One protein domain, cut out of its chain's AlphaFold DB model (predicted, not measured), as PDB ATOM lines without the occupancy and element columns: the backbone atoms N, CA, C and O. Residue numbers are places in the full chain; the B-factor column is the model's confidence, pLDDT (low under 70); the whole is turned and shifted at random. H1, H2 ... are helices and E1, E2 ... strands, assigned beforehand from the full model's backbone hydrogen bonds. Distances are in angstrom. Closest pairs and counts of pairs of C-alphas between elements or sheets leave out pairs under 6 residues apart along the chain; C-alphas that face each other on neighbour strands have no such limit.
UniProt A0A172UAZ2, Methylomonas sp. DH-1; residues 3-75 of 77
ATOM      1  N   PHE A   3      -4.008 -27.751 -39.215       96.75
ATOM      2  CA  PHE A   3      -2.596 -27.724 -39.585       96.75
ATOM      3  C   PHE A   3      -2.450 -27.995 -41.083       96.75
ATOM      4  O   PHE A   3      -2.887 -29.040 -41.566       96.75
ATOM      5  N   VAL A   4      -1.844 -27.045 -41.792       95.56
ATOM      6  CA  VAL A   4      -1.631 -27.088 -43.243       95.56
ATOM      7  C   VAL A   4      -0.137 -27.320 -43.496       95.56
ATOM      8  O   VAL A   4       0.676 -26.492 -43.069       95.56
ATOM      9  N   PRO A   5       0.260 -28.461 -44.088       92.12
ATOM     10  CA  PRO A   5       1.656 -28.731 -44.416       92.12
ATOM     11  C   PRO A   5       2.132 -27.847 -45.574       92.12
ATOM     12  O   PRO A   5       1.330 -27.292 -46.319       92.12
ATOM     13  N   ASP A   6       3.449 -27.757 -45.731       88.94
ATOM     14  CA  ASP A   6       4.074 -27.095 -46.878       88.94
ATOM     15  C   ASP A   6       3.959 -27.963 -48.138       88.94
ATOM     16  O   ASP A   6       3.717 -29.177 -48.072       88.94
ATOM     17  N   PHE A   7       4.237 -27.363 -49.288       83.56
ATOM     18  CA  PHE A   7       4.313 -28.066 -50.555       83.56
ATOM     19  C   PHE A   7       5.327 -29.220 -50.513       83.56
ATOM     20  O   PHE A   7       6.452 -29.086 -50.030       83.56
ATOM     21  N   GLY A   8       4.936 -30.378 -51.051       79.75
ATOM     22  CA  GLY A   8       5.785 -31.574 -51.086       79.75
ATOM     23  C   GLY A   8       5.953 -32.277 -49.734       79.75
ATOM     24  O   GLY A   8       6.691 -33.258 -49.652       79.75
ATOM     25  N   THR A   9       5.261 -31.811 -48.692       87.50
ATOM     26  CA  THR A   9       5.138 -32.504 -47.405       87.50
ATOM     27  C   THR A   9       3.699 -32.956 -47.169       87.50
ATOM     28  O   THR A   9       2.792 -32.664 -47.953       87.50
ATOM     29  N   ASP A  10       3.491 -33.718 -46.105       91.50
ATOM     30  CA  ASP A  10       2.181 -34.208 -45.692       91.50
ATOM     31  C   ASP A  10       1.948 -33.917 -44.203       91.50
ATOM     32  O   ASP A  10       2.806 -33.360 -43.503       91.50
ATOM     33  N   GLN A  11       0.782 -34.304 -43.702       92.69
ATOM     34  CA  GLN A  11       0.369 -34.136 -42.317       92.69
ATOM     35  C   GLN A  11       1.386 -34.629 -41.278       92.69
ATOM     36  O   GLN A  11       1.427 -34.101 -40.162       92.69
ATOM     37  N   ASN A  12       2.242 -35.604 -41.612       93.56
ATOM     38  CA  ASN A  12       3.244 -36.128 -40.686       93.56
ATOM     39  C   ASN A  12       4.316 -35.093 -40.336       93.56
ATOM     40  O   ASN A  12       4.984 -35.248 -39.307       93.56
ATOM     41  N   ALA A  13       4.453 -34.006 -41.105       93.81
ATOM     42  CA  ALA A  13       5.280 -32.858 -40.730       93.81
ATOM     43  C   ALA A  13       4.935 -32.333 -39.320       93.81
ATOM     44  O   ALA A  13       5.808 -31.858 -38.591       93.81
ATOM     45  N   TRP A  14       3.685 -32.511 -38.887       95.81
ATOM     46  CA  TRP A  14       3.171 -32.010 -37.618       95.81
ATOM     47  C   TRP A  14       3.196 -33.022 -36.463       95.81
ATOM     48  O   TRP A  14       2.809 -32.666 -35.349       95.81
ATOM     49  N   HIS A  15       3.685 -34.256 -36.660       94.94
ATOM     50  CA  HIS A  15       3.560 -35.334 -35.658       94.94
ATOM     51  C   HIS A  15       4.172 -35.005 -34.283       94.94
ATOM     52  O   HIS A  15       3.701 -35.504 -33.265       94.94
ATOM     53  N   LYS A  16       5.210 -34.157 -34.231       96.81
ATOM     54  CA  LYS A  16       5.838 -33.717 -32.967       96.81
ATOM     55  C   LYS A  16       5.153 -32.511 -32.328       96.81
ATOM     56  O   LYS A  16       5.392 -32.236 -31.160       96.81
ATOM     57  N   ILE A  17       4.349 -31.780 -33.094       96.25
ATOM     58  CA  ILE A  17       3.729 -30.517 -32.679       96.25
ATOM     59  C   ILE A  17       2.296 -30.766 -32.205       96.25
ATOM     60  O   ILE A  17       1.911 -30.286 -31.143       96.25
ATOM     61  N   VAL A  18       1.526 -31.571 -32.944       96.81
ATOM     62  CA  VAL A  18       0.119 -31.893 -32.642       96.81
ATOM     63  C   VAL A  18      -0.122 -32.382 -31.208       96.81
ATOM     64  O   VAL A  18      -1.085 -31.901 -30.604       96.81
ATOM     65  N   PRO A  19       0.713 -33.264 -30.616       97.19
ATOM     66  CA  PRO A  19       0.468 -33.758 -29.262       97.19
ATOM     67  C   PRO A  19       0.356 -32.651 -28.208       97.19
ATOM     68  O   PRO A  19      -0.377 -32.817 -27.242       97.19
ATOM     69  N   ALA A  20       1.010 -31.500 -28.404       97.44
ATOM     70  CA  ALA A  20       0.941 -30.379 -27.466       97.44
ATOM     71  C   ALA A  20      -0.431 -29.674 -27.433       97.44
ATOM     72  O   ALA A  20      -0.704 -28.912 -26.508       97.44
ATOM     73  N   PHE A  21      -1.290 -29.907 -28.431       96.88
ATOM     74  CA  PHE A  21      -2.592 -29.244 -28.580       96.88
ATOM     75  C   PHE A  21      -3.780 -30.213 -28.517       96.88
ATOM     76  O   PHE A  21      -4.920 -29.764 -28.384       96.88
ATOM     77  N   ALA A  22      -3.527 -31.521 -28.613       94.81
ATOM     78  CA  ALA A  22      -4.556 -32.547 -28.769       94.81
ATOM     79  C   ALA A  22      -5.547 -32.620 -27.591       94.81
ATOM     80  O   ALA A  22      -6.715 -32.935 -27.807       94.81
ATOM     81  N   ASP A  23      -5.114 -32.266 -26.377       96.50
ATOM     82  CA  ASP A  23      -5.971 -32.299 -25.181       96.50
ATOM     83  C   ASP A  23      -6.932 -31.101 -25.085       96.50
ATOM     84  O   ASP A  23      -7.932 -31.158 -24.369       96.50
ATOM     85  N   ALA A  24      -6.638 -30.002 -25.788       96.62
ATOM     86  CA  ALA A  24      -7.374 -28.739 -25.667       96.62
ATOM     87  C   ALA A  24      -8.171 -28.367 -26.924       96.62
ATOM     88  O   ALA A  24      -9.097 -27.558 -26.850       96.62
ATOM     89  N   TYR A  25      -7.825 -28.935 -28.079       96.12
ATOM     90  CA  TYR A  25      -8.411 -28.558 -29.359       96.12
ATOM     91  C   TYR A  25      -8.776 -29.781 -30.192       96.12
ATOM     92  O   TYR A  25      -8.013 -30.736 -30.295       96.12
ATOM     93  N   ARG A  26      -9.898 -29.692 -30.918       95.00
ATOM     94  CA  ARG A  26     -10.127 -30.558 -32.081       95.00
ATOM     95  C   ARG A  26      -9.044 -30.259 -33.117       95.00
ATOM     96  O   ARG A  26      -8.943 -29.120 -33.588       95.00
ATOM     97  N   ILE A  27      -8.248 -31.269 -33.454       96.38
ATOM     98  CA  ILE A  27      -7.168 -31.174 -34.437       96.38
ATOM     99  C   ILE A  27      -7.669 -31.669 -35.793       96.38
ATOM    100  O   ILE A  27      -8.276 -32.734 -35.883       96.38
ATOM    101  N   VAL A  28      -7.405 -30.889 -36.837       95.62
ATOM    102  CA  VAL A  28      -7.580 -31.278 -38.238       95.62
ATOM    103  C   VAL A  28      -6.210 -31.200 -38.901       95.62
ATOM    104  O   VAL A  28      -5.545 -30.166 -38.824       95.62
ATOM    105  N   LEU A  29      -5.791 -32.302 -39.512       94.44
ATOM    106  CA  LEU A  29      -4.561 -32.409 -40.285       94.44
ATOM    107  C   LEU A  29      -4.931 -32.602 -41.754       94.44
ATOM    108  O   LEU A  29      -5.852 -33.364 -42.049       94.44
ATOM    109  N   LEU A  30      -4.241 -31.897 -42.643       91.06
ATOM    110  CA  LEU A  30      -4.506 -31.921 -44.077       91.06
ATOM    111  C   LEU A  30      -3.308 -32.478 -44.834       91.06
ATOM    112  O   LEU A  30      -2.169 -32.224 -44.452       91.06
ATOM    113  N   ASP A  31      -3.599 -33.174 -45.927       90.38
ATOM    114  CA  ASP A  31      -2.649 -33.478 -46.993       90.38
ATOM    115  C   ASP A  31      -3.092 -32.707 -48.235       90.38
ATOM    116  O   ASP A  31      -4.287 -32.650 -48.535       90.38
ATOM    117  N   HIS A  32      -2.137 -32.123 -48.956       86.81
ATOM    118  CA  HIS A  32      -2.419 -31.528 -50.260       86.81
ATOM    119  C   HIS A  32      -2.609 -32.637 -51.297       86.81
ATOM    120  O   HIS A  32      -2.017 -33.716 -51.199       86.81
ATOM    121  N   LEU A  33      -3.403 -32.369 -52.333       83.50
ATOM    122  CA  LEU A  33      -3.507 -33.269 -53.479       83.50
ATOM    123  C   LEU A  33      -2.118 -33.497 -54.097       83.50
ATOM    124  O   LEU A  33      -1.399 -32.557 -54.429       83.50
ATOM    125  N   GLY A  34      -1.725 -34.764 -54.228       79.50
ATOM    126  CA  GLY A  34      -0.394 -35.168 -54.678       79.50
ATOM    127  C   GLY A  34       0.643 -35.387 -53.567       79.50
ATOM    128  O   GLY A  34       1.759 -35.790 -53.895       79.50
ATOM    129  N   SER A  35       0.317 -35.170 -52.285       79.38
ATOM    130  CA  SER A  35       1.179 -35.535 -51.148       79.38
ATOM    131  C   SER A  35       0.599 -36.661 -50.279       79.38
ATOM    132  O   SER A  35      -0.585 -37.002 -50.356       79.38
ATOM    133  N   GLY A  36       1.460 -37.301 -49.480       76.31
ATOM    134  CA  GLY A  36       1.067 -38.378 -48.570       76.31
ATOM    135  C   GLY A  36       0.423 -39.569 -49.286       76.31
ATOM    136  O   GLY A  36       1.014 -40.167 -50.186       76.31
ATOM    137  N   ALA A  37      -0.792 -39.927 -48.865       72.38
ATOM    138  CA  ALA A  37      -1.551 -41.065 -49.392       72.38
ATOM    139  C   ALA A  37      -2.545 -40.697 -50.513       72.38
ATOM    140  O   ALA A  37      -3.413 -41.505 -50.849       72.38
ATOM    141  N   THR A  38      -2.470 -39.483 -51.068       71.19
ATOM    142  CA  THR A  38      -3.419 -39.030 -52.098       71.19
ATOM    143  C   THR A  38      -3.180 -39.710 -53.449       71.19
ATOM    144  O   THR A  38      -2.047 -39.960 -53.866       71.19
ATOM    145  N   ASP A  39      -4.273 -40.020 -54.154       75.19
ATOM    146  CA  ASP A  39      -4.210 -40.592 -55.498       75.19
ATOM    147  C   ASP A  39      -3.688 -39.546 -56.488       75.19
ATOM    148  O   ASP A  39      -4.365 -38.576 -56.836       75.19
ATOM    149  N   SER A  40      -2.462 -39.756 -56.963       69.38
ATOM    150  CA  SER A  40      -1.777 -38.842 -57.875       69.38
ATOM    151  C   SER A  40      -2.463 -38.742 -59.241       69.38
ATOM    152  O   SER A  40      -2.190 -37.802 -59.985       69.38
ATOM    153  N   SER A  41      -3.361 -39.675 -59.586       72.38
ATOM    154  CA  SER A  41      -4.143 -39.611 -60.825       72.38
ATOM    155  C   SER A  41      -5.172 -38.474 -60.830       72.38
ATOM    156  O   SER A  41      -5.558 -38.008 -61.902       72.38
ATOM    157  N   ALA A  42      -5.557 -37.974 -59.650       67.44
ATOM    158  CA  ALA A  42      -6.427 -36.811 -59.496       67.44
ATOM    159  C   ALA A  42      -5.677 -35.472 -59.644       67.44
ATOM    160  O   ALA A  42      -6.309 -34.421 -59.771       67.44
ATOM    161  N   LEU A  43      -4.338 -35.484 -59.653       73.56
ATOM    162  CA  LEU A  43      -3.535 -34.267 -59.719       73.56
ATOM    163  C   LEU A  43      -3.475 -33.714 -61.149       73.56
ATOM    164  O   LEU A  43      -2.585 -34.030 -61.944       73.56
ATOM    165  N   ALA A  44      -4.391 -32.804 -61.468       78.50
ATOM    166  CA  ALA A  44      -4.265 -31.951 -62.639       78.50
ATOM    167  C   ALA A  44      -3.246 -30.832 -62.349       78.50
ATOM    168  O   ALA A  44      -3.617 -29.758 -61.891       78.50
ATOM    169  N   LEU A  45      -1.959 -31.062 -62.631       74.06
ATOM    170  CA  LEU A  45      -0.856 -30.117 -62.355       74.06
ATOM    171  C   LEU A  45      -1.131 -28.669 -62.795       74.06
ATOM    172  O   LEU A  45      -0.777 -27.738 -62.079       74.06
ATOM    173  N   CYS A  46      -1.790 -28.467 -63.941       78.88
ATOM    174  CA  CYS A  46      -2.145 -27.130 -64.429       78.88
ATOM    175  C   CYS A  46      -3.096 -26.374 -63.488       78.88
ATOM    176  O   CYS A  46      -3.084 -25.147 -63.471       78.88
ATOM    177  N   HIS A  47      -3.919 -27.103 -62.731       83.38
ATOM    178  CA  HIS A  47      -4.848 -26.549 -61.755       83.38
ATOM    179  C   HIS A  47      -4.072 -25.904 -60.599       83.38
ATOM    180  O   HIS A  47      -4.329 -24.756 -60.273       83.38
ATOM    181  N   TYR A  48      -3.029 -26.569 -60.091       86.81
ATOM    182  CA  TYR A  48      -2.235 -26.161 -58.922       86.81
ATOM    183  C   TYR A  48      -1.029 -25.252 -59.227       86.81
ATOM    184  O   TYR A  48      -0.096 -25.155 -58.428       86.81
ATOM    185  N   LEU A  49      -1.033 -24.557 -60.370       87.38
ATOM    186  CA  LEU A  49       0.009 -23.573 -60.715       87.38
ATOM    187  C   LEU A  49      -0.122 -22.248 -59.944       87.38
ATOM    188  O   LEU A  49       0.788 -21.424 -59.987       87.38
ATOM    189  N   ASN A  50      -1.247 -22.033 -59.259       89.00
ATOM    190  CA  ASN A  50      -1.522 -20.859 -58.431       89.00
ATOM    191  C   ASN A  50      -1.942 -21.294 -57.019       89.00
ATOM    192  O   ASN A  50      -2.319 -22.443 -56.814       89.00
ATOM    193  N   LEU A  51      -1.936 -20.358 -56.064       91.06
ATOM    194  CA  LEU A  51      -2.315 -20.628 -54.668       91.06
ATOM    195  C   LEU A  51      -3.825 -20.784 -54.447       91.06
ATOM    196  O   LEU A  51      -4.236 -21.432 -53.492       91.06
ATOM    197  N   GLN A  52      -4.654 -20.192 -55.312       93.69
ATOM    198  CA  GLN A  52      -6.110 -20.176 -55.130       93.69
ATOM    199  C   GLN A  52      -6.724 -21.584 -54.982       93.69
ATOM    200  O   GLN A  52      -7.440 -21.784 -54.009       93.69
ATOM    201  N   PRO A  53      -6.390 -22.577 -55.828       91.56
ATOM    202  CA  PRO A  53      -6.858 -23.949 -55.640       91.56
ATOM    203  C   PRO A  53      -6.567 -24.564 -54.273       91.56
ATOM    204  O   PRO A  53      -7.409 -25.264 -53.732       91.56
ATOM    205  N   TYR A  54      -5.398 -24.293 -53.689       91.44
ATOM    206  CA  TYR A  54      -5.059 -24.810 -52.361       91.44
ATOM    207  C   TYR A  54      -5.948 -24.181 -51.277       91.44
ATOM    208  O   TYR A  54      -6.338 -24.842 -50.316       91.44
ATOM    209  N   ALA A  55      -6.292 -22.898 -51.437       93.56
ATOM    210  CA  ALA A  55      -7.234 -22.216 -50.557       93.56
ATOM    211  C   ALA A  55      -8.673 -22.724 -50.746       93.56
ATOM    212  O   ALA A  55      -9.398 -22.850 -49.759       93.56
ATOM    213  N   ASP A  56      -9.063 -23.029 -51.985       94.69
ATOM    214  CA  ASP A  56     -10.372 -23.594 -52.316       94.69
ATOM    215  C   ASP A  56     -10.517 -25.003 -51.716       94.69
ATOM    216  O   ASP A  56     -11.474 -25.249 -50.986       94.69
ATOM    217  N   ASP A  57      -9.517 -25.877 -51.885       92.50
ATOM    218  CA  ASP A  57      -9.482 -27.215 -51.274       92.50
ATOM    219  C   ASP A  57      -9.591 -27.143 -49.745       92.50
ATOM    220  O   ASP A  57     -10.355 -27.879 -49.115       92.50
ATOM    221  N   LEU A  58      -8.847 -26.223 -49.119       93.56
ATOM    222  CA  LEU A  58      -8.937 -25.980 -47.683       93.56
ATOM    223  C   LEU A  58     -10.355 -25.548 -47.283       93.56
ATOM    224  O   LEU A  58     -10.905 -26.082 -46.319       93.56
ATOM    225  N   ALA A  59     -10.946 -24.587 -47.994       95.06
ATOM    226  CA  ALA A  59     -12.296 -24.109 -47.712       95.06
ATOM    227  C   ALA A  59     -13.334 -25.230 -47.854       95.06
ATOM    228  O   ALA A  59     -14.187 -25.379 -46.976       95.06
ATOM    229  N   ASP A  60     -13.214 -26.055 -48.892       95.25
ATOM    230  CA  ASP A  60     -14.089 -27.194 -49.152       95.25
ATOM    231  C   ASP A  60     -13.992 -28.243 -48.042       95.25
ATOM    232  O   ASP A  60     -15.018 -28.708 -47.532       95.25
ATOM    233  N   VAL A  61     -12.781 -28.573 -47.581       94.00
ATOM    234  CA  VAL A  61     -12.597 -29.503 -46.456       94.00
ATOM    235  C   VAL A  61     -13.181 -28.932 -45.162       94.00
ATOM    236  O   VAL A  61     -13.853 -29.653 -44.418       94.00
ATOM    237  N   LEU A  62     -12.973 -27.645 -44.874       95.25
ATOM    238  CA  LEU A  62     -13.533 -27.017 -43.672       95.25
ATOM    239  C   LEU A  62     -15.063 -26.956 -43.714       95.25
ATOM    240  O   LEU A  62     -15.700 -27.229 -42.695       95.25
ATOM    241  N   ALA A  63     -15.644 -26.666 -44.879       96.25
ATOM    242  CA  ALA A  63     -17.086 -26.695 -45.089       96.25
ATOM    243  C   ALA A  63     -17.647 -28.116 -44.924       96.25
ATOM    244  O   ALA A  63     -18.649 -28.307 -44.236       96.25
ATOM    245  N   HIS A  64     -16.976 -29.126 -45.485       96.38
ATOM    246  CA  HIS A  64     -17.376 -30.528 -45.356       96.38
ATOM    247  C   HIS A  64     -17.345 -31.022 -43.901       96.38
ATOM    248  O   HIS A  64     -18.201 -31.804 -43.487       96.38
ATOM    249  N   LEU A  65     -16.371 -30.561 -43.112       96.06
ATOM    250  CA  LEU A  65     -16.202 -30.939 -41.705       96.06
ATOM    251  C   LEU A  65     -17.014 -30.082 -40.716       96.06
ATOM    252  O   LEU A  65     -16.879 -30.300 -39.502       96.06
ATOM    253  N   ASP A  66     -17.806 -29.128 -41.220       96.19
ATOM    254  CA  ASP A  66     -18.543 -28.111 -40.457       96.19
ATOM    255  C   ASP A  66     -17.648 -27.386 -39.432       96.19
ATOM    256  O   ASP A  66     -17.944 -27.270 -38.239       96.19
ATOM    257  N   VAL A  67     -16.463 -26.960 -39.882       95.56
ATOM    258  CA  VAL A  67     -15.484 -26.249 -39.054       95.56
ATOM    259  C   VAL A  67     -15.603 -24.749 -39.297       95.56
ATOM    260  O   VAL A  67     -15.330 -24.252 -40.385       95.56
ATOM    261  N   SER A  68     -15.927 -24.003 -38.243       93.88
ATOM    262  CA  SER A  68     -15.975 -22.538 -38.249       93.88
ATOM    263  C   SER A  68     -15.230 -21.960 -37.040       93.88
ATOM    264  O   SER A  68     -15.055 -22.631 -36.023       93.88
ATOM    265  N   GLY A  69     -14.711 -20.730 -37.165       93.75
ATOM    266  CA  GLY A  69     -13.994 -20.045 -36.077       93.75
ATOM    267  C   GLY A  69     -12.711 -20.742 -35.594       93.75
ATOM    268  O   GLY A  69     -12.334 -20.602 -34.433       93.75
ATOM    269  N   THR A  70     -12.050 -21.526 -36.451       95.25
ATOM    270  CA  THR A  70     -10.830 -22.270 -36.096       95.25
ATOM    271  C   THR A  70      -9.565 -21.415 -36.209       95.25
ATOM    272  O   THR A  70      -9.495 -20.468 -36.987       95.25
ATOM    273  N   VAL A  71      -8.520 -21.809 -35.479       96.75
ATOM    274  CA  VAL A  71      -7.146 -21.346 -35.712       96.75
ATOM    275  C   VAL A  71      -6.524 -22.183 -36.828       96.75
ATOM    276  O   VAL A  71      -6.559 -23.418 -36.756       96.75
ATOM    277  N   LEU A  72      -5.960 -21.509 -37.829       95.81
ATOM    278  CA  LEU A  72      -5.170 -22.108 -38.902       95.81
ATOM    279  C   LEU A  72      -3.674 -21.977 -38.575       95.81
ATOM    280  O   LEU A  72      -3.209 -20.891 -38.232       95.81
ATOM    281  N   VAL A  73      -2.932 -23.076 -38.684       96.56
ATOM    282  CA  VAL A  73      -1.475 -23.139 -38.530       96.56
ATOM    283  C   VAL A  73      -0.904 -23.682 -39.835       96.56
ATOM    284  O   VAL A  73      -1.018 -24.871 -40.111       96.56
ATOM    285  N   GLY A  74      -0.331 -22.808 -40.659       94.12
ATOM    286  CA  GLY A  74       0.318 -23.182 -41.917       94.12
ATOM    287  C   GLY A  74       1.835 -23.067 -41.821       94.12
ATOM    288  O   GLY A  74       2.343 -22.215 -41.085       94.12
ATOM    289  N   HIS A  75       2.557 -23.908 -42.558       93.31
ATOM    290  CA  HIS A  75       3.995 -23.752 -42.754       93.31
ATOM    291  C   HIS A  75       4.286 -23.324 -44.190       93.31
ATOM    292  O   HIS A  75       4.029 -24.083 -45.115       93.31
TER     293      HIS A  75
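AT A GLANCE: This is residues 3 to 75 of the 77 residues of a protein of Methylomonas sp. DH-1 (UniProt A0A172UAZ2). This domain has little regular structure: a single long helix, H2, lies along one side of a body of loops, and the short helix H1 lies on the other side. The unnamed residues 15 to 51 run almost the whole length, and near the ends of the printed part residues 3 to 4 pair side by side with E1. The 73 printed residues hold H1, H2 and E1 in that order, mostly helix, with 20 residues in named elements. The whole is compact, radius of gyration of the C-alphas 12.9 A, yet elongated, spanning 39 by 25 by 19 A.

IN THESE COORDINATES: Find C-alpha 52 at (-6.110, -20.176, -55.130); from there H2, residues 52 to 64, runs 18.2 A to C-alpha 64. H1 is residues 11 to 14. E1, residues 72 to 74, ends at C-alpha 74 (0.318, -23.182, -41.917).

HOW THE PARTS SIT: H2 is apart from H1 and from E1, and H1 and E1 are apart. E1 pairs with no named strand, but look at residues 73 to 74 for their short parallel pairing with residues 3 to 4. In H2 every O i to N i+4 pair is within hydrogen-bond range; H1 is too short for one.

THE WHOLE: The farthest C-alphas, Asp 23 and Cys 46, are 39.8 A apart. The printed part has no cut. H1 to H2 is a long link of 37 residues. Look for pLDDT under 70 at residues 40 and 42.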